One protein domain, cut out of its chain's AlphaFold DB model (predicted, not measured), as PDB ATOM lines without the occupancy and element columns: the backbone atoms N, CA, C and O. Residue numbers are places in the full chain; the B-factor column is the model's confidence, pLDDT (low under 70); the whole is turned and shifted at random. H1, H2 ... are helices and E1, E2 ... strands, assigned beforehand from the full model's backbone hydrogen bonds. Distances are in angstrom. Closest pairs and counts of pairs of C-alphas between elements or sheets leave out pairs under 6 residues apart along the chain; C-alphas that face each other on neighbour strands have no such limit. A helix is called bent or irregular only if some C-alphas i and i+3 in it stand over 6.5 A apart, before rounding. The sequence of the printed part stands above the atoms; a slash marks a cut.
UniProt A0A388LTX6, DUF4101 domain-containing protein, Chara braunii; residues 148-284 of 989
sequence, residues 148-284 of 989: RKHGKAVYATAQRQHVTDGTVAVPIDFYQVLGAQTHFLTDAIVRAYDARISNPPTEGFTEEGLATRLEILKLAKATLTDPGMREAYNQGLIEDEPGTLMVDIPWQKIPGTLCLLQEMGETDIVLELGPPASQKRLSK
ATOM      1  N   ARG A 148      56.181  18.519 -46.922       53.47
ATOM      2  CA  ARG A 148      56.891  18.972 -45.706       53.47
ATOM      3  C   ARG A 148      57.845  20.132 -45.996       53.47
ATOM      4  O   ARG A 148      57.846  21.113 -45.260       53.47
ATOM      5  N   LYS A 149      58.597  20.079 -47.105       50.91
ATOM      6  CA  LYS A 149      59.423  21.217 -47.543       50.91
ATOM      7  C   LYS A 149      58.600  22.460 -47.893       50.91
ATOM      8  O   LYS A 149      59.038  23.554 -47.553       50.91
ATOM      9  N   HIS A 150      57.435  22.313 -48.533       49.06
ATOM     10  CA  HIS A 150      56.568  23.459 -48.825       49.06
ATOM     11  C   HIS A 150      55.925  24.032 -47.552       49.06
ATOM     12  O   HIS A 150      56.058  25.221 -47.303       49.06
ATOM     13  N   GLY A 151      55.354  23.190 -46.686       51.97
ATOM     14  CA  GLY A 151      54.771  23.592 -45.402       51.97
ATOM     15  C   GLY A 151      55.763  24.328 -44.498       51.97
ATOM     16  O   GLY A 151      55.443  25.409 -44.013       51.97
ATOM     17  N   LYS A 152      57.001  23.821 -44.353       56.72
ATOM     18  CA  LYS A 152      58.071  24.539 -43.636       56.72
ATOM     19  C   LYS A 152      58.416  25.884 -44.283       56.72
ATOM     20  O   LYS A 152      58.580  26.870 -43.573       56.72
ATOM     21  N   ALA A 153      58.524  25.950 -45.613       52.44
ATOM     22  CA  ALA A 153      58.828  27.201 -46.310       52.44
ATOM     23  C   ALA A 153      57.707  28.243 -46.135       52.44
ATOM     24  O   ALA A 153      57.994  29.386 -45.782       52.44
ATOM     25  N   VAL A 154      56.447  27.829 -46.313       49.69
ATOM     26  CA  VAL A 154      55.245  28.657 -46.137       49.69
ATOM     27  C   VAL A 154      55.132  29.150 -44.692       49.69
ATOM     28  O   VAL A 154      54.964  30.351 -44.477       49.69
ATOM     29  N   TYR A 155      55.321  28.274 -43.700       55.84
ATOM     30  CA  TYR A 155      55.330  28.642 -42.282       55.84
ATOM     31  C   TYR A 155      56.454  29.639 -41.943       55.84
ATOM     32  O   TYR A 155      56.189  30.680 -41.340       55.84
ATOM     33  N   ALA A 156      57.681  29.410 -42.423       56.66
ATOM     34  CA  ALA A 156      58.808  30.325 -42.224       56.66
ATOM     35  C   ALA A 156      58.620  31.698 -42.909       56.66
ATOM     36  O   ALA A 156      59.197  32.697 -42.465       56.66
ATOM     37  N   THR A 157      57.807  31.788 -43.972       50.62
ATOM     38  CA  THR A 157      57.340  33.080 -44.507       50.62
ATOM     39  C   THR A 157      56.193  33.685 -43.696       50.62
ATOM     40  O   THR A 157      56.221  34.888 -43.440       50.62
ATOM     41  N   ALA A 158      55.234  32.882 -43.225       48.88
ATOM     42  CA  ALA A 158      54.082  33.346 -42.451       48.88
ATOM     43  C   ALA A 158      54.486  33.917 -41.079       48.88
ATOM     44  O   ALA A 158      54.000  34.985 -40.701       48.88
ATOM     45  N   GLN A 159      55.458  33.305 -40.389       52.34
ATOM     46  CA  GLN A 159      56.067  33.851 -39.164       52.34
ATOM     47  C   GLN A 159      56.573  35.296 -39.332       52.34
ATOM     48  O   GLN A 159      56.587  36.066 -38.375       52.34
ATOM     49  N   ARG A 160      56.988  35.689 -40.545       51.25
ATOM     50  CA  ARG A 160      57.517  37.032 -40.843       51.25
ATOM     51  C   ARG A 160      56.433  38.056 -41.190       51.25
ATOM     52  O   ARG A 160      56.778  39.203 -41.470       51.25
ATOM     53  N   GLN A 161      55.162  37.652 -41.242       46.91
ATOM     54  CA  GLN A 161      54.066  38.475 -41.769       46.91
ATOM     55  C   GLN A 161      52.786  38.454 -40.912       46.91
ATOM     56  O   GLN A 161      52.096  39.467 -40.873       46.91
ATOM     57  N   HIS A 162      52.480  37.355 -40.207       49.06
ATOM     58  CA  HIS A 162      51.179  37.128 -39.552       49.06
ATOM     59  C   HIS A 162      51.258  36.628 -38.092       49.06
ATOM     60  O   HIS A 162      50.377  35.913 -37.622       49.06
ATOM     61  N   VAL A 163      52.272  37.044 -37.323       53.06
ATOM     62  CA  VAL A 163      52.170  36.983 -35.850       53.06
ATOM     63  C   VAL A 163      51.341  38.178 -35.382       53.06
ATOM     64  O   VAL A 163      51.857  39.289 -35.262       53.06
ATOM     65  N   THR A 164      50.047  37.959 -35.136       58.09
ATOM     66  CA  THR A 164      49.224  38.938 -34.415       58.09
ATOM     67  C   THR A 164      49.401  38.734 -32.909       58.09
ATOM     68  O   THR A 164      49.885  37.695 -32.452       58.09
ATOM     69  N   ASP A 165      49.019  39.719 -32.096       61.69
ATOM     70  CA  ASP A 165      49.234  39.603 -30.649       61.69
ATOM     71  C   ASP A 165      48.341  38.518 -29.997       61.69
ATOM     72  O   ASP A 165      48.686  37.967 -28.949       61.69
ATOM     73  N   GLY A 166      47.232  38.152 -30.663       80.56
ATOM     74  CA  GLY A 166      46.245  37.166 -30.201       80.56
ATOM     75  C   GLY A 166      46.260  35.799 -30.906       80.56
ATOM     76  O   GLY A 166      45.904  34.808 -30.268       80.56
ATOM     77  N   THR A 167      46.688  35.715 -32.171       87.06
ATOM     78  CA  THR A 167      46.688  34.472 -32.977       87.06
ATOM     79  C   THR A 167      48.032  34.199 -33.649       87.06
ATOM     80  O   THR A 167      48.835  35.108 -33.870       87.06
ATOM     81  N   VAL A 168      48.252  32.937 -34.020       87.75
ATOM     82  CA  VAL A 168      49.344  32.500 -34.893       87.75
ATOM     83  C   VAL A 168      48.814  31.545 -35.964       87.75
ATOM     84  O   VAL A 168      47.985  30.680 -35.680       87.75
ATOM     85  N   ALA A 169      49.297  31.709 -37.195       86.94
ATOM     86  CA  ALA A 169      48.959  30.851 -38.323       86.94
ATOM     87  C   ALA A 169      49.768  29.542 -38.274       86.94
ATOM     88  O   ALA A 169      50.999  29.559 -38.373       86.94
ATOM     89  N   VAL A 170      49.080  28.406 -38.143       87.44
ATOM     90  CA  VAL A 170      49.680  27.069 -38.001       87.44
ATOM     91  C   VAL A 170      49.419  26.230 -39.263       87.44
ATOM     92  O   VAL A 170      48.278  26.200 -39.728       87.44
ATOM     93  N   PRO A 171      50.426  25.526 -39.823       87.50
ATOM     94  CA  PRO A 171      50.236  24.641 -40.972       87.50
ATOM     95  C   PRO A 171      49.517  23.336 -40.575       87.50
ATOM     96  O   PRO A 171      50.076  22.496 -39.870       87.50
ATOM     97  N   ILE A 172      48.284  23.144 -41.048       88.88
ATOM     98  CA  ILE A 172      47.406  22.008 -40.739       88.88
ATOM     99  C   ILE A 172      46.768  21.475 -42.031       88.88
ATOM    100  O   ILE A 172      45.929  22.129 -42.642       88.88
ATOM    101  N   ASP A 173      47.117  20.248 -42.430       89.56
ATOM    102  CA  ASP A 173      46.450  19.542 -43.533       89.56
ATOM    103  C   ASP A 173      45.298  18.684 -42.985       89.56
ATOM    104  O   ASP A 173      45.525  17.644 -42.359       89.56
ATOM    105  N   PHE A 174      44.054  19.099 -43.236       92.06
ATOM    106  CA  PHE A 174      42.849  18.419 -42.752       92.06
ATOM    107  C   PHE A 174      42.749  16.945 -43.178       92.06
ATOM    108  O   PHE A 174      42.206  16.136 -42.423       92.06
ATOM    109  N   TYR A 175      43.301  16.554 -44.336       89.25
ATOM    110  CA  TYR A 175      43.339  15.136 -44.716       89.25
ATOM    111  C   TYR A 175      44.287  14.355 -43.805       89.25
ATOM    112  O   TYR A 175      43.925  13.286 -43.316       89.25
ATOM    113  N   GLN A 176      45.473  14.907 -43.542       88.88
ATOM    114  CA  GLN A 176      46.474  14.269 -42.689       88.88
ATOM    115  C   GLN A 176      45.980  14.153 -41.245       88.88
ATOM    116  O   GLN A 176      45.995  13.051 -40.703       88.88
ATOM    117  N   VAL A 177      45.440  15.234 -40.669       91.00
ATOM    118  CA  VAL A 177      44.898  15.248 -39.298       91.00
ATOM    119  C   VAL A 177      43.819  14.181 -39.094       91.00
ATOM    120  O   VAL A 177      43.859  13.457 -38.101       91.00
ATOM    121  N   LEU A 178      42.897  13.996 -40.046       89.94
ATOM    122  CA  LEU A 178      41.890  12.928 -39.959       89.94
ATOM    123  C   LEU A 178      42.435  11.516 -40.247       89.94
ATOM    124  O   LEU A 178      41.709  10.546 -40.055       89.94
ATOM    125  N   GLY A 179      43.672  11.366 -40.735       85.38
ATOM    126  CA  GLY A 179      44.183  10.096 -41.270       85.38
ATOM    127  C   GLY A 179      43.535   9.690 -42.606       85.38
ATOM    128  O   GLY A 179      43.588   8.525 -43.004       85.38
ATOM    129  N   ALA A 180      42.900  10.642 -43.291       85.31
ATOM    130  CA  ALA A 180      42.196  10.457 -44.550       85.31
ATOM    131  C   ALA A 180      43.105  10.707 -45.770       85.31
ATOM    132  O   ALA A 180      44.225  11.203 -45.665       85.31
ATOM    133  N   GLN A 181      42.612  10.374 -46.966       80.75
ATOM    134  CA  GLN A 181      43.282  10.679 -48.235       80.75
ATOM    135  C   GLN A 181      42.348  11.476 -49.150       80.75
ATOM    136  O   GLN A 181      41.128  11.365 -49.039       80.75
ATOM    137  N   THR A 182      42.905  12.240 -50.093       78.31
ATOM    138  CA  THR A 182      42.138  13.131 -50.992       78.31
ATOM    139  C   THR A 182      41.043  12.412 -51.789       78.31
ATOM    140  O   THR A 182      40.005  13.004 -52.080       78.31
ATOM    141  N   HIS A 183      41.225  11.119 -52.083       72.50
ATOM    142  CA  HIS A 183      40.258  10.274 -52.792       72.50
ATOM    143  C   HIS A 183      39.194   9.610 -51.889       72.50
ATOM    144  O   HIS A 183      38.371   8.839 -52.383       72.50
ATOM    145  N   PHE A 184      39.199   9.839 -50.569       78.31
ATOM    146  CA  PHE A 184      38.215   9.231 -49.664       78.31
ATOM    147  C   PHE A 184      36.823   9.839 -49.888       78.31
ATOM    148  O   PHE A 184      36.654  11.056 -49.840       78.31
ATOM    149  N   LEU A 185      35.810   8.995 -50.089       79.75
ATOM    150  CA  LEU A 185      34.403   9.420 -50.105       79.75
ATOM    151  C   LEU A 185      33.973   9.921 -48.715       79.75
ATOM    152  O   LEU A 185      34.577   9.538 -47.712       79.75
ATOM    153  N   THR A 186      32.916  10.731 -48.648       80.44
ATOM    154  CA  THR A 186      32.412  11.367 -47.415       80.44
ATOM    155  C   THR A 186      32.266  10.379 -46.251       80.44
ATOM    156  O   THR A 186      32.832  10.609 -45.185       80.44
ATOM    157  N   ASP A 187      31.656   9.212 -46.475       70.44
ATOM    158  CA  ASP A 187      31.548   8.126 -45.485       70.44
ATOM    159  C   ASP A 187      32.893   7.654 -44.902       70.44
ATOM    160  O   ASP A 187      32.981   7.262 -43.739       70.44
ATOM    161  N   ALA A 188      33.951   7.631 -45.717       73.12
ATOM    162  CA  ALA A 188      35.283   7.219 -45.280       73.12
ATOM    163  C   ALA A 188      35.981   8.323 -44.473       73.12
ATOM    164  O   ALA A 188      36.728   8.007 -43.553       73.12
ATOM    165  N   ILE A 189      35.692   9.595 -44.763       82.69
ATOM    166  CA  ILE A 189      36.167  10.751 -43.989       82.69
ATOM    167  C   ILE A 189      35.447  10.824 -42.636       82.69
ATOM    168  O   ILE A 189      36.094  11.007 -41.607       82.69
ATOM    169  N   VAL A 190      34.130  10.578 -42.616       83.75
ATOM    170  CA  VAL A 190      33.337  10.436 -41.385       83.75
ATOM    171  C   VAL A 190      33.920   9.327 -40.502       83.75
ATOM    172  O   VAL A 190      34.284   9.610 -39.365       83.75
ATOM    173  N   ARG A 191      34.131   8.116 -41.045       80.00
ATOM    174  CA  ARG A 191      34.756   7.001 -40.306       80.00
ATOM    175  C   ARG A 191      36.176   7.305 -39.814       80.00
ATOM    176  O   ARG A 191      36.536   6.858 -38.731       80.00
ATOM    177  N   ALA A 192      36.979   8.043 -40.583       82.31
ATOM    178  CA  ALA A 192      38.337   8.418 -40.187       82.31
ATOM    179  C   ALA A 192      38.334   9.392 -38.989       82.31
ATOM    180  O   ALA A 192      39.042   9.175 -38.006       82.31
ATOM    181  N   TYR A 193      37.445  10.391 -39.003       91.75
ATOM    182  CA  TYR A 193      37.185  11.258 -37.849       91.75
ATOM    183  C   TYR A 193      36.633  10.483 -36.639       91.75
ATOM    184  O   TYR A 193      37.101  10.681 -35.520       91.75
ATOM    185  N   ASP A 194      35.665   9.582 -36.840       85.81
ATOM    186  CA  ASP A 194      35.053   8.837 -35.732       85.81
ATOM    187  C   ASP A 194      36.101   7.904 -35.079       85.81
ATOM    188  O   ASP A 194      36.119   7.737 -33.858       85.81
ATOM    189  N   ALA A 195      37.055   7.378 -35.859       85.00
ATOM    190  CA  ALA A 195      38.225   6.657 -35.356       85.00
ATOM    191  C   ALA A 195      39.223   7.565 -34.606       85.00
ATOM    192  O   ALA A 195      39.736   7.152 -33.567       85.00
ATOM    193  N   ARG A 196      39.463   8.804 -35.064       87.00
ATOM    194  CA  ARG A 196      40.291   9.819 -34.368       87.00
ATOM    195  C   ARG A 196      39.718  10.287 -33.026       87.00
ATOM    196  O   ARG A 196      40.475  10.710 -32.154       87.00
ATOM    197  N   ILE A 197      38.400  10.220 -32.852       88.81
ATOM    198  CA  ILE A 197      37.737  10.478 -31.564       88.81
ATOM    199  C   ILE A 197      37.763   9.240 -30.673       88.81
ATOM    200  O   ILE A 197      38.015   9.354 -29.481       88.81
ATOM    201  N   SER A 198      37.547   8.058 -31.255       87.00
ATOM    202  CA  SER A 198      37.560   6.785 -30.519       87.00
ATOM    203  C   SER A 198      38.949   6.406 -29.982       87.00
ATOM    204  O   SER A 198      39.046   5.532 -29.128       87.00
ATOM    205  N   ASN A 199      40.009   7.051 -30.483       84.75
ATOM    206  CA  ASN A 199      41.392   6.909 -30.032       84.75
ATOM    207  C   ASN A 199      41.960   8.311 -29.701       84.75
ATOM    208  O   ASN A 199      42.567   8.951 -30.570       84.75
ATOM    209  N   PRO A 200      41.706   8.843 -28.490       84.38
ATOM    210  CA  PRO A 200      42.432  10.000 -27.972       84.38
ATOM    211  C   PRO A 200      43.887   9.617 -27.632       84.38
ATOM    212  O   PRO A 200      44.169   8.431 -27.439       84.38
ATOM    213  N   PRO A 201      44.807  10.593 -27.540       84.69
ATOM    214  CA  PRO A 201      46.159  10.361 -27.044       84.69
ATOM    215  C   PRO A 201      46.124   9.906 -25.577       84.69
ATOM    216  O   PRO A 201      45.262  10.318 -24.798       84.69
ATOM    217  N   THR A 202      47.056   9.031 -25.212       73.81
ATOM    218  CA  THR A 202      47.109   8.331 -23.916       73.81
ATOM    219  C   THR A 202      48.094   8.943 -22.923       73.81
ATOM    220  O   THR A 202      48.107   8.567 -21.756       73.81
ATOM    221  N   GLU A 203      48.905   9.902 -23.361       70.94
ATOM    222  CA  GLU A 203      50.111  10.388 -22.682       70.94
ATOM    223  C   GLU A 203      49.841  11.363 -21.509       70.94
ATOM    224  O   GLU A 203      50.769  11.968 -20.980       70.94
ATOM    225  N   GLY A 204      48.582  11.501 -21.071       79.44
ATOM    226  CA  GLY A 204      48.195  12.321 -19.912       79.44
ATOM    227  C   GLY A 204      47.744  13.754 -20.224       79.44
ATOM    228  O   GLY A 204      47.783  14.599 -19.333       79.44
ATOM    229  N   PHE A 205      47.320  14.029 -21.463       88.62
ATOM    230  CA  PHE A 205      46.767  15.326 -21.878       88.62
ATOM    231  C   PHE A 205      45.526  15.748 -21.073       88.62
ATOM    232  O   PHE A 205      44.700  14.912 -20.697       88.62
ATOM    233  N   THR A 206      45.361  17.054 -20.861       90.69
ATOM    234  CA  THR A 206      44.228  17.620 -20.116       90.69
ATOM    235  C   THR A 206      42.950  17.727 -20.954       90.69
ATOM    236  O   THR A 206      42.979  17.759 -22.187       90.69
ATOM    237  N   GLU A 207      41.800  17.855 -20.283       89.62
ATOM    238  CA  GLU A 207      40.503  18.124 -20.925       89.62
ATOM    239  C   GLU A 207      40.521  19.410 -21.784       89.62
ATOM    240  O   GLU A 207      39.852  19.461 -22.814       89.62
ATOM    241  N   GLU A 208      41.312  20.436 -21.428       89.19
ATOM    242  CA  GLU A 208      41.439  21.676 -22.220       89.19
ATOM    243  C   GLU A 208      42.169  21.422 -23.554       89.19
ATOM    244  O   GLU A 208      41.700  21.839 -24.626       89.19
ATOM    245  N   GLY A 209      43.272  20.666 -23.514       89.50
ATOM    246  CA  GLY A 209      43.997  20.209 -24.698       89.50
ATOM    247  C   GLY A 209      43.156  19.282 -25.581       89.50
ATOM    248  O   GLY A 209      43.060  19.499 -26.792       89.50
ATOM    249  N   LEU A 210      42.474  18.298 -24.983       91.38
ATOM    250  CA  LEU A 210      41.618  17.338 -25.689       91.38
ATOM    251  C   LEU A 210      40.372  17.991 -26.315       91.38
ATOM    252  O   LEU A 210      40.007  17.655 -27.447       91.38
ATOM    253  N   ALA A 211      39.745  18.959 -25.640       91.94
ATOM    254  CA  ALA A 211      38.642  19.737 -26.205       91.94
ATOM    255  C   ALA A 211      39.099  20.566 -27.416       91.94
ATOM    256  O   ALA A 211      38.421  20.590 -28.446       91.94
ATOM    257  N   THR A 212      40.280  21.181 -27.327       91.62
ATOM    258  CA  THR A 212      40.881  21.970 -28.412       91.62
ATOM    259  C   THR A 212      41.262  21.098 -29.617       91.62
ATOM    260  O   THR A 212      40.903  21.416 -30.753       91.62
ATOM    261  N   ARG A 213      41.887  19.936 -29.379       92.88
ATOM    262  CA  ARG A 213      42.106  18.875 -30.381       92.88
ATOM    263  C   ARG A 213      40.802  18.515 -31.103       92.88
ATOM    264  O   ARG A 213      40.756  18.417 -32.331       92.88
ATOM    265  N   LEU A 214      39.723  18.334 -30.343       93.38
ATOM    266  CA  LEU A 214      38.412  17.963 -30.868       93.38
ATOM    267  C   LEU A 214      37.763  19.072 -31.720       93.38
ATOM    268  O   LEU A 214      37.051  18.750 -32.673       93.38
ATOM    269  N   GLU A 215      37.990  20.355 -31.434       93.69
ATOM    270  CA  GLU A 215      37.533  21.452 -32.303       93.69
ATOM    271  C   GLU A 215      38.180  21.396 -33.694       93.69
ATOM    272  O   GLU A 215      37.475  21.480 -34.700       93.69
ATOM    273  N   ILE A 216      39.498  21.191 -33.768       92.50
ATOM    274  CA  ILE A 216      40.228  21.127 -35.045       92.50
ATOM    275  C   ILE A 216      39.827  19.874 -35.836       92.50
ATOM    276  O   ILE A 216      39.614  19.950 -37.046       92.50
ATOM    277  N   LEU A 217      39.609  18.737 -35.161       94.00
ATOM    278  CA  LEU A 217      39.030  17.540 -35.784       94.00
ATOM    279  C   LEU A 217      37.622  17.805 -36.351       94.00
ATOM    280  O   LEU A 217      37.307  17.338 -37.447       94.00
ATOM    281  N   LYS A 218      36.772  18.565 -35.642       94.94
ATOM    282  CA  LYS A 218      35.427  18.953 -36.117       94.94
ATOM    283  C   LYS A 218      35.493  19.881 -37.329       94.94
ATOM    284  O   LYS A 218      34.732  19.667 -38.269       94.94
ATOM    285  N   LEU A 219      36.403  20.858 -37.326       93.81
ATOM    286  CA  LEU A 219      36.652  21.750 -38.462       93.81
ATOM    287  C   LEU A 219      37.092  20.947 -39.694       93.81
ATOM    288  O   LEU A 219      36.443  21.018 -40.735       93.81
ATOM    289  N   ALA A 220      38.110  20.095 -39.537       93.81
ATOM    290  CA  ALA A 220      38.604  19.215 -40.591       93.81
ATOM    291  C   ALA A 220      37.500  18.300 -41.154       93.81
ATOM    292  O   ALA A 220      37.400  18.138 -42.370       93.81
ATOM    293  N   LYS A 221      36.633  17.734 -40.298       94.75
ATOM    294  CA  LYS A 221      35.457  16.971 -40.748       94.75
ATOM    295  C   LYS A 221      34.508  17.847 -41.553       94.75
ATOM    296  O   LYS A 221      34.204  17.479 -42.680       94.75
ATOM    297  N   ALA A 222      34.064  18.981 -41.012       93.88
ATOM    298  CA  ALA A 222      33.089  19.850 -41.664       93.88
ATOM    299  C   ALA A 222      33.546  20.255 -43.077       93.88
ATOM    300  O   ALA A 222      32.847  19.952 -44.046       93.88
ATOM    301  N   THR A 223      34.757  20.813 -43.200       92.75
ATOM    302  CA  THR A 223      35.359  21.231 -44.478       92.75
ATOM    303  C   THR A 223      35.506  20.082 -45.476       92.75
ATOM    304  O   THR A 223      35.359  20.299 -46.672       92.75
ATOM    305  N   LEU A 224      35.781  18.855 -45.015       90.88
ATOM    306  CA  LEU A 224      35.988  17.698 -45.894       90.88
ATOM    307  C   LEU A 224      34.729  16.848 -46.147       90.88
ATOM    308  O   LEU A 224      34.772  15.950 -46.995       90.88
ATOM    309  N   THR A 225      33.626  17.106 -45.439       89.19
ATOM    310  CA  THR A 225      32.319  16.470 -45.687       89.19
ATOM    311  C   THR A 225      31.362  17.322 -46.514       89.19
ATOM    312  O   THR A 225      30.519  16.750 -47.202       89.19
ATOM    313  N   ASP A 226      31.488  18.651 -46.477       88.50
ATOM    314  CA  ASP A 226      30.737  19.547 -47.359       88.50
ATOM    315  C   ASP A 226      31.359  19.558 -48.773       88.50
ATOM    316  O   ASP A 226      32.568  19.776 -48.884       88.50
ATOM    317  N   PRO A 227      30.590  19.329 -49.858       82.19
ATOM    318  CA  PRO A 227      31.151  19.247 -51.206       82.19
ATOM    319  C   PRO A 227      31.848  20.528 -51.682       82.19
ATOM    320  O   PRO A 227      32.923  20.436 -52.270       82.19
ATOM    321  N   GLY A 228      31.279  21.709 -51.413       84.44
ATOM    322  CA  GLY A 228      31.798  22.983 -51.920       84.44
ATOM    323  C   GLY A 228      33.031  23.460 -51.155       84.44
ATOM    324  O   GLY A 228      34.029  23.853 -51.759       84.44
ATOM    325  N   MET A 229      33.010  23.346 -49.824       88.00
ATOM    326  CA  MET A 229      34.180  23.603 -48.978       88.00
ATOM    327  C   MET A 229      35.320  22.632 -49.299       88.00
ATOM    328  O   MET A 229      36.484  23.033 -49.343       88.00
ATOM    329  N   ARG A 230      34.993  21.363 -49.578       87.81
ATOM    330  CA  ARG A 230      35.967  20.355 -49.998       87.81
ATOM    331  C   ARG A 230      36.540  20.659 -51.377       87.81
ATOM    332  O   ARG A 230      37.740  20.463 -51.560       87.81
ATOM    333  N   GLU A 231      35.725  21.082 -52.339       81.62
ATOM    334  CA  GLU A 231      36.196  21.464 -53.674       81.62
ATOM    335  C   GLU A 231      37.155  22.654 -53.573       81.62
ATOM    336  O   GLU A 231      38.299  22.531 -54.003       81.62
ATOM    337  N   ALA A 232      36.770  23.729 -52.877       82.94
ATOM    338  CA  ALA A 232      37.627  24.893 -52.639       82.94
ATOM    339  C   ALA A 232      38.938  24.541 -51.901       82.94
ATOM    340  O   ALA A 232      40.017  24.957 -52.317       82.94
ATOM    341  N   TYR A 233      38.877  23.717 -50.848       85.00
ATOM    342  CA  TYR A 233      40.072  23.254 -50.132       85.00
ATOM    343  C   TYR A 233      40.986  22.398 -51.028       85.00
ATOM    344  O   TYR A 233      42.207  22.545 -50.993       85.00
ATOM    345  N   ASN A 234      40.426  21.532 -51.883       84.50
ATOM    346  CA  ASN A 234      41.231  20.789 -52.855       84.50
ATOM    347  C   ASN A 234      41.784  21.693 -53.965       84.50
ATOM    348  O   ASN A 234      42.915  21.457 -54.376       84.50
ATOM    349  N   GLN A 235      41.058  22.725 -54.409       79.81
ATOM    350  CA  GLN A 235      41.531  23.718 -55.380       79.81
ATOM    351  C   GLN A 235      42.781  24.436 -54.850       79.81
ATOM    352  O   GLN A 235      43.822  24.412 -55.504       79.81
ATOM    353  N   GLY A 236      42.738  24.947 -53.615       77.25
ATOM    354  CA  GLY A 236      43.897  25.580 -52.979       77.25
ATOM    355  C   GLY A 236      45.094  24.629 -52.804       77.25
ATOM    356  O   GLY A 236      46.227  24.991 -53.114       77.25
ATOM    357  N   LEU A 237      44.856  23.359 -52.435       78.94
ATOM    358  CA  LEU A 237      45.894  22.308 -52.409       78.94
ATOM    359  C   LEU A 237      46.408  21.897 -53.806       78.94
ATOM    360  O   LEU A 237      47.448  21.243 -53.924       78.94
ATOM    361  N   ILE A 238      45.661  22.204 -54.866       75.50
ATOM    362  CA  ILE A 238      46.000  21.935 -56.268       75.50
ATOM    363  C   ILE A 238      46.820  23.088 -56.854       75.50
ATOM    364  O   ILE A 238      47.690  22.816 -57.688       75.50
ATOM    365  N   GLU A 239      46.556  24.319 -56.425       75.94
ATOM    366  CA  GLU A 239      47.184  25.557 -56.899       75.94
ATOM    367  C   GLU A 239      48.347  26.034 -56.002       75.94
ATOM    368  O   GLU A 239      49.114  26.898 -56.420       75.94
ATOM    369  N   ASP A 240      48.543  25.394 -54.838       71.38
ATOM    370  CA  ASP A 240      49.550  25.732 -53.810       71.38
ATOM    371  C   ASP A 240      49.320  27.151 -53.236       71.38
ATOM    372  O   ASP A 240      50.247  27.941 -53.035       71.38
ATOM    373  N   GLU A 241      48.046  27.504 -53.010       74.62
ATOM    374  CA  GLU A 241      47.662  28.845 -52.560       74.62
ATOM    375  C   GLU A 241      48.225  29.166 -51.156       74.62
ATOM    376  O   GLU A 241      48.082  28.366 -50.220       74.62
ATOM    377  N   PRO A 242      48.816  30.365 -50.956       63.62
ATOM    378  CA  PRO A 242      49.416  30.773 -49.688       63.62
ATOM    379  C   PRO A 242      48.338  31.098 -48.643       63.62
ATOM    380  O   PRO A 242      48.025  32.255 -48.372       63.62
ATOM    381  N   GLY A 243      47.769  30.049 -48.052       71.62
ATOM    382  CA  GLY A 243      46.728  30.139 -47.033       71.62
ATOM    383  C   GLY A 243      45.942  28.844 -46.820       71.62
ATOM    384  O   GLY A 243      45.482  28.615 -45.710       71.62
ATOM    385  N   THR A 244      45.836  27.950 -47.812       81.25
ATOM    386  CA  THR A 244      44.952  26.763 -47.723       81.25
ATOM    387  C   THR A 244      45.298  25.817 -46.573       81.25
ATOM    388  O   THR A 244      44.413  25.201 -45.988       81.25
ATOM    389  N   LEU A 245      46.588  25.707 -46.244       84.06
ATOM    390  CA  LEU A 245      47.085  24.919 -45.116       84.06
ATOM    391  C   LEU A 245      47.209  25.727 -43.816       84.06
ATOM    392  O   LEU A 245      47.563  25.147 -42.799       84.06
ATOM    393  N   MET A 246      46.989  27.042 -43.821       86.00
ATOM    394  CA  MET A 246      47.309  27.910 -42.686       86.00
ATOM    395  C   MET A 246      46.045  28.230 -41.887       86.00
ATOM    396  O   MET A 246      45.178  28.968 -42.346       86.00
ATOM    397  N   VAL A 247      45.951  27.689 -40.673       87.88
ATOM    398  CA  VAL A 247      44.826  27.931 -39.761       87.88
ATOM    399  C   VAL A 247      45.258  28.937 -38.696       87.88
ATOM    400  O   VAL A 247      46.216  28.687 -37.965       87.88
ATOM    401  N   ASP A 248      44.558  30.067 -38.597       89.12
ATOM    402  CA  ASP A 248      44.765  31.054 -37.531       89.12
ATOM    403  C   ASP A 248      44.223  30.527 -36.198       89.12
ATOM    404  O   ASP A 248      43.018  30.314 -36.037       89.12
ATOM    405  N   ILE A 249      45.115  30.328 -35.226       90.75
ATOM    406  CA  ILE A 249      44.787  29.704 -33.941       90.75
ATOM    407  C   ILE A 249      45.131  30.660 -32.790       90.75
ATOM    408  O   ILE A 249      46.248  31.185 -32.742       90.75
ATOM    409  N   PRO A 250      44.198  30.923 -31.849       91.25
ATOM    410  CA  PRO A 250      44.482  31.704 -30.647       91.25
ATOM    411  C   PRO A 250      45.577  31.053 -29.806       91.25
ATOM    412  O   PRO A 250      45.563  29.835 -29.629       91.25
ATOM    413  N   TRP A 251      46.479  31.844 -29.219       88.44
ATOM    414  CA  TRP A 251      47.613  31.311 -28.445       88.44
ATOM    415  C   TRP A 251      47.199  30.327 -27.335       88.44
ATOM    416  O   TRP A 251      47.892  29.340 -27.108       88.44
ATOM    417  N   GLN A 252      46.033  30.525 -26.712       90.62
ATOM    418  CA  GLN A 252      45.472  29.635 -25.683       90.62
ATOM    419  C   GLN A 252      45.147  28.228 -26.211       90.62
ATOM    420  O   GLN A 252      45.177  27.266 -25.453       90.62
ATOM    421  N   LYS A 253      44.864  28.098 -27.512       91.69
ATOM    422  CA  LYS A 253      44.509  26.843 -28.191       91.69
ATOM    423  C   LYS A 253      45.707  26.149 -28.852       91.69
ATOM    424  O   LYS A 253      45.561  25.088 -29.460       91.69
ATOM    425  N   ILE A 254      46.914  26.696 -28.712       92.81
ATOM    426  CA  ILE A 254      48.124  26.083 -29.268       92.81
ATOM    427  C   ILE A 254      48.474  24.728 -28.625       92.81
ATOM    428  O   ILE A 254      48.779  23.824 -29.396       92.81
ATOM    429  N   PRO A 255      48.352  24.480 -27.304       92.69
ATOM    430  CA  PRO A 255      48.703  23.175 -26.721       92.69
ATOM    431  C   PRO A 255      47.938  21.992 -27.345       92.69
ATOM    432  O   PRO A 255      48.549  21.063 -27.871       92.69
ATOM    433  N   GLY A 256      46.603  22.071 -27.427       91.50
ATOM    434  CA  GLY A 256      45.778  21.055 -28.104       91.50
ATOM    435  C   GLY A 256      45.951  20.998 -29.631       91.50
ATOM    436  O   GLY A 256      45.600  19.999 -30.258       91.50
ATOM    437  N   THR A 257      46.534  22.035 -30.238       92.38
ATOM    438  CA  THR A 257      46.935  22.038 -31.655       92.38
ATOM    439  C   THR A 257      48.255  21.298 -31.860       92.38
ATOM    440  O   THR A 257      48.373  20.479 -32.770       92.38
ATOM    441  N   LEU A 258      49.250  21.551 -31.005       92.69
ATOM    442  CA  LEU A 258      50.543  20.869 -31.058       92.69
ATOM    443  C   LEU A 258      50.407  19.385 -30.716       92.69
ATOM    444  O   LEU A 258      51.116  18.583 -31.309       92.69
ATOM    445  N   CYS A 259      49.431  19.014 -29.883       92.50
ATOM    446  CA  CYS A 259      49.007  17.631 -29.673       92.50
ATOM    447  C   CYS A 259      48.656  16.936 -31.008       92.50
ATOM    448  O   CYS A 259      49.181  15.866 -31.307       92.50
ATOM    449  N   LEU A 260      47.871  17.582 -31.884       91.12
ATOM    450  CA  LEU A 260      47.565  17.043 -33.218       91.12
ATOM    451  C   LEU A 260      48.779  16.997 -34.158       91.12
ATOM    452  O   LEU A 260      48.889  16.068 -34.956       91.12
ATOM    453  N   LEU A 261      49.692  17.971 -34.097       90.38
ATOM    454  CA  LEU A 261      50.900  17.965 -34.938       90.38
ATOM    455  C   LEU A 261      51.942  16.938 -34.473       90.38
ATOM    456  O   LEU A 261      52.588  16.301 -35.308       90.38
ATOM    457  N   GLN A 262      52.057  16.727 -33.160       90.88
ATOM    458  CA  GLN A 262      52.825  15.641 -32.557       90.88
ATOM    459  C   GLN A 262      52.220  14.291 -32.956       90.88
ATOM    460  O   GLN A 262      52.955  13.437 -33.449       90.88
ATOM    461  N   GLU A 263      50.891  14.137 -32.879       87.50
ATOM    462  CA  GLU A 263      50.194  12.971 -33.427       87.50
ATOM    463  C   GLU A 263      50.536  12.766 -34.909       87.50
ATOM    464  O   GLU A 263      50.736  11.630 -35.323       87.50
ATOM    465  N   MET A 264      50.639  13.813 -35.732       85.06
ATOM    466  CA  MET A 264      51.009  13.649 -37.146       85.06
ATOM    467  C   MET A 264      52.499  13.371 -37.403       85.06
ATOM    468  O   MET A 264      52.879  13.121 -38.551       85.06
ATOM    469  N   GLY A 265      53.351  13.390 -36.376       84.44
ATOM    470  CA  GLY A 265      54.800  13.266 -36.537       84.44
ATOM    471  C   GLY A 265      55.420  14.458 -37.276       84.44
ATOM    472  O   GLY A 265      56.412  14.288 -37.990       84.44
ATOM    473  N   GLU A 266      54.829  15.650 -37.149       86.88
ATOM    474  CA  GLU A 266      55.366  16.935 -37.625       86.88
ATOM    475  C   GLU A 266      56.143  17.631 -36.487       86.88
ATOM    476  O   GLU A 266      55.901  18.788 -36.137       86.88
ATOM    477  N   THR A 267      57.072  16.884 -35.879       88.19
ATOM    478  CA  THR A 267      57.833  17.263 -34.672       88.19
ATOM    479  C   THR A 267      58.551  18.599 -34.803       88.19
ATOM    480  O   THR A 267      58.549  19.391 -33.867       88.19
ATOM    481  N   ASP A 268      59.112  18.871 -35.981       87.19
ATOM    482  CA  ASP A 268      59.783  20.126 -36.308       87.19
ATOM    483  C   ASP A 268      58.925  21.357 -35.968       87.19
ATOM    484  O   ASP A 268      59.391  22.284 -35.316       87.19
ATOM    485  N   ILE A 269      57.650  21.350 -36.374       87.38
ATOM    486  CA  ILE A 269      56.735  22.484 -36.180       87.38
ATOM    487  C   ILE A 269      56.344  22.609 -34.701       87.38
ATOM    488  O   ILE A 269      56.173  23.721 -34.207       87.38
ATOM    489  N   VAL A 270      56.263  21.492 -33.969       91.25
ATOM    490  CA  VAL A 270      56.036  21.489 -32.513       91.25
ATOM    491  C   VAL A 270      57.217  22.118 -31.768       91.25
ATOM    492  O   VAL A 270      56.999  22.923 -30.865       91.25
ATOM    493  N   LEU A 271      58.454  21.822 -32.175       90.50
ATOM    494  CA  LEU A 271      59.660  22.414 -31.583       90.50
ATOM    495  C   LEU A 271      59.877  23.877 -32.021       90.50
ATOM    496  O   LEU A 271      60.372  24.678 -31.232       90.50
ATOM    497  N   GLU A 272      59.446  24.266 -33.226       88.44
ATOM    498  CA  GLU A 272      59.464  25.662 -33.697       88.44
ATOM    499  C   GLU A 272      58.353  26.534 -33.055       88.44
ATOM    500  O   GLU A 272      58.548  27.741 -32.897       88.44
ATOM    501  N   LEU A 273      57.199  25.963 -32.669       88.81
ATOM    502  CA  LEU A 273      56.091  26.673 -31.993       88.81
ATOM    503  C   LEU A 273      56.134  26.608 -30.459       88.81
ATOM    504  O   LEU A 273      55.578  27.493 -29.807       88.81
ATOM    505  N   GLY A 274      56.777  25.599 -29.871       88.50
ATOM    506  CA  GLY A 274      56.804  25.384 -28.422       88.50
ATOM    507  C   GLY A 274      57.382  26.563 -27.621       88.50
ATOM    508  O   GLY A 274      56.670  27.132 -26.789       88.50
ATOM    509  N   PRO A 275      58.635  26.986 -27.883       87.19
ATOM    510  CA  PRO A 275      59.279  28.097 -27.180       87.19
ATOM    511  C   PRO A 275      58.573  29.466 -27.281       87.19
ATOM    512  O   PRO A 275      58.511  30.156 -26.265       87.19
ATOM    513  N   PRO A 276      58.015  29.912 -28.431       86.75
ATOM    514  CA  PRO A 276      57.225  31.145 -28.454       86.75
ATOM    515  C   PRO A 276      55.847  30.990 -27.789       86.75
ATOM    516  O   PRO A 276      55.319  31.976 -27.275       86.75
ATOM    517  N   ALA A 277      55.267  29.783 -27.745       86.38
ATOM    518  CA  ALA A 277      54.007  29.538 -27.044       86.38
ATOM    519  C   ALA A 277      54.165  29.556 -25.511       86.38
ATOM    520  O   ALA A 277      53.295  30.096 -24.827       86.38
ATOM    521  N   SER A 278      55.273  29.047 -24.958       85.94
ATOM    522  CA  SER A 278      55.508  29.042 -23.501       85.94
ATOM    523  C   SER A 278      55.725  30.442 -22.911       85.94
ATOM    524  O   SER A 278      55.474  30.661 -21.729       85.94
ATOM    525  N   GLN A 279      56.112  31.416 -23.742       85.12
ATOM    526  CA  GLN A 279      56.212  32.835 -23.376       85.12
ATOM    527  C   GLN A 279      54.852  33.561 -23.345       85.12
ATOM    528  O   GLN A 279      54.772  34.707 -22.895       85.12
ATOM    529  N   LYS A 280      53.771  32.938 -23.836       87.81
ATOM    530  CA  LYS A 280      52.420  33.520 -23.843       87.81
ATOM    531  C   LYS A 280      51.645  33.127 -22.579       87.81
ATOM    532  O   LYS A 280      51.920  32.128 -21.920       87.81
ATOM    533  N   ARG A 281      50.633  33.928 -22.230       84.69
ATOM    534  CA  ARG A 281      49.792  33.707 -21.043       84.69
ATOM    535  C   ARG A 281      48.788  32.571 -21.275       84.69
ATOM    536  O   ARG A 281      47.647  32.816 -21.668       84.69
ATOM    537  N   LEU A 282      49.243  31.349 -21.030       85.88
ATOM    538  CA  LEU A 282      48.459  30.113 -21.039       85.88
ATOM    539  C   LEU A 282      47.833  29.820 -19.657       85.88
ATOM    540  O   LEU A 282      48.156  30.474 -18.660       85.88
ATOM    541  N   SER A 283      46.932  28.837 -19.601       89.19
ATOM    542  CA  SER A 283      46.437  28.231 -18.355       89.19
ATOM    543  C   SER A 283      47.539  27.402 -17.662       89.19
ATOM    544  O   SER A 283      48.663  27.288 -18.157       89.19
ATOM    545  N   LYS A 284      47.260  26.824 -16.484       87.75
ATOM    546  CA  LYS A 284      48.185  25.843 -15.884       87.75
ATOM    547  C   LYS A 284      48.215  24.571 -16.735       87.75
ATOM    548  O   LYS A 284      49.277  24.149 -17.172       87.75
TER     549      LYS A 284
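AT A GLANCE: This is residues 148 to 284 of the 989 residues of the protein "DUF4101 domain-containing protein" of Chara braunii (UniProt A0A388LTX6). Two helical hairpins, H3 with H4 and H6 with H7, meet where H6 crosses the long helix H4. A small ribbon of two strands, E1 and E2, runs beside H6, with H1 near E1; short H2 fits against H3 and H4, and H5 turns off at a corner from H4. The printed part has 137 residues with seven named helices and two named strands, in the order H1 E1 H2 H3 H4 H5 E2 H6 H7. The sheet, E1 - E2, is antiparallel, and the class is mostly helix. The whole is compact, with a radius of gyration of the C-alphas of 14.8 A and spans of 42 by 34 by 23 A.

HOW THE PARTS SIT: Strands E1, residues 167 to 171, and E2, residues 246 to 250, are antiparallel neighbours at 146 degrees; N 168 and O 249 are 3.0 A apart and N 247 and O 170 are 2.9 A apart, within hydrogen-bond range. H6, residues 251 to 263, follows E2 directly; its closest C-alpha pair with E1 is Thr 167 and Trp 251, 5.6 A. With residues 208 to 216 alone, H4, residues 207 to 225, touches H6 at 72 degrees, only just about perpendicular; the closest C-alphas, of Gly 209 and Gly 256, are 3.9 A apart. H4 is the hub, touching four helices. H3, residues 186 to 198, forms a hairpin with H4, a shallow tilt of 7 degrees, opposite ways; their closest C-alphas, of Thr 186 and Thr 225, are 5.4 A apart. H2, residues 174 to 178, touches H4 residues 217 to 224 alone, closest at the C-alphas of Phe 174 and Ala 220, 4.8 A, and touches H3 at those of Leu 178 and Tyr 193, 5.4 A. H5, residues 227 to 239, touches H4 only at the corner, about perpendicular at 89 degrees, closest at the C-alphas of Leu 224 and Arg 230, 4.9 A. H7, residues 267 to 278, forms a hairpin with H6, a shallow tilt of 21 degrees, opposite ways, closest at the C-alphas of Leu 258 and Val 270, 5.7 A. H1, residues 148 to 158, is close to H7 but not clearly touching, with the C-alphas of Lys 152 and Ile 269 7.8 A apart. O i to N i+4 pairs are within hydrogen-bond range throughout H1 to H5, but in 6 of 9 pairs of H6 and 6 of 8 of H7.

IN THESE COORDINATES: H1 begins at C-alpha 148, (56.891, 18.972, -45.706). H4 measures 26.1 A from first to last C-alpha, H6 19.2 A, H3 18.2 A and H5 18.1 A; E1 measures 13.2 A and E2 12.9 A. H6 is irregular, with C-alphas 252 and 255 7.3 A apart, and H7 only just, with C-alphas 272 and 275 7.0 A apart. H7 ends at C-alpha 278, (55.508, 29.042, -23.501).

THE WHOLE: The two C-alphas farthest apart, those of Leu 185 and Gln 279, are 41.7 A apart. The printed part has no cut, and no link is long. Mean pLDDT of the printed part is 81.8; residues 148 to 165 and residue 242 are under 70.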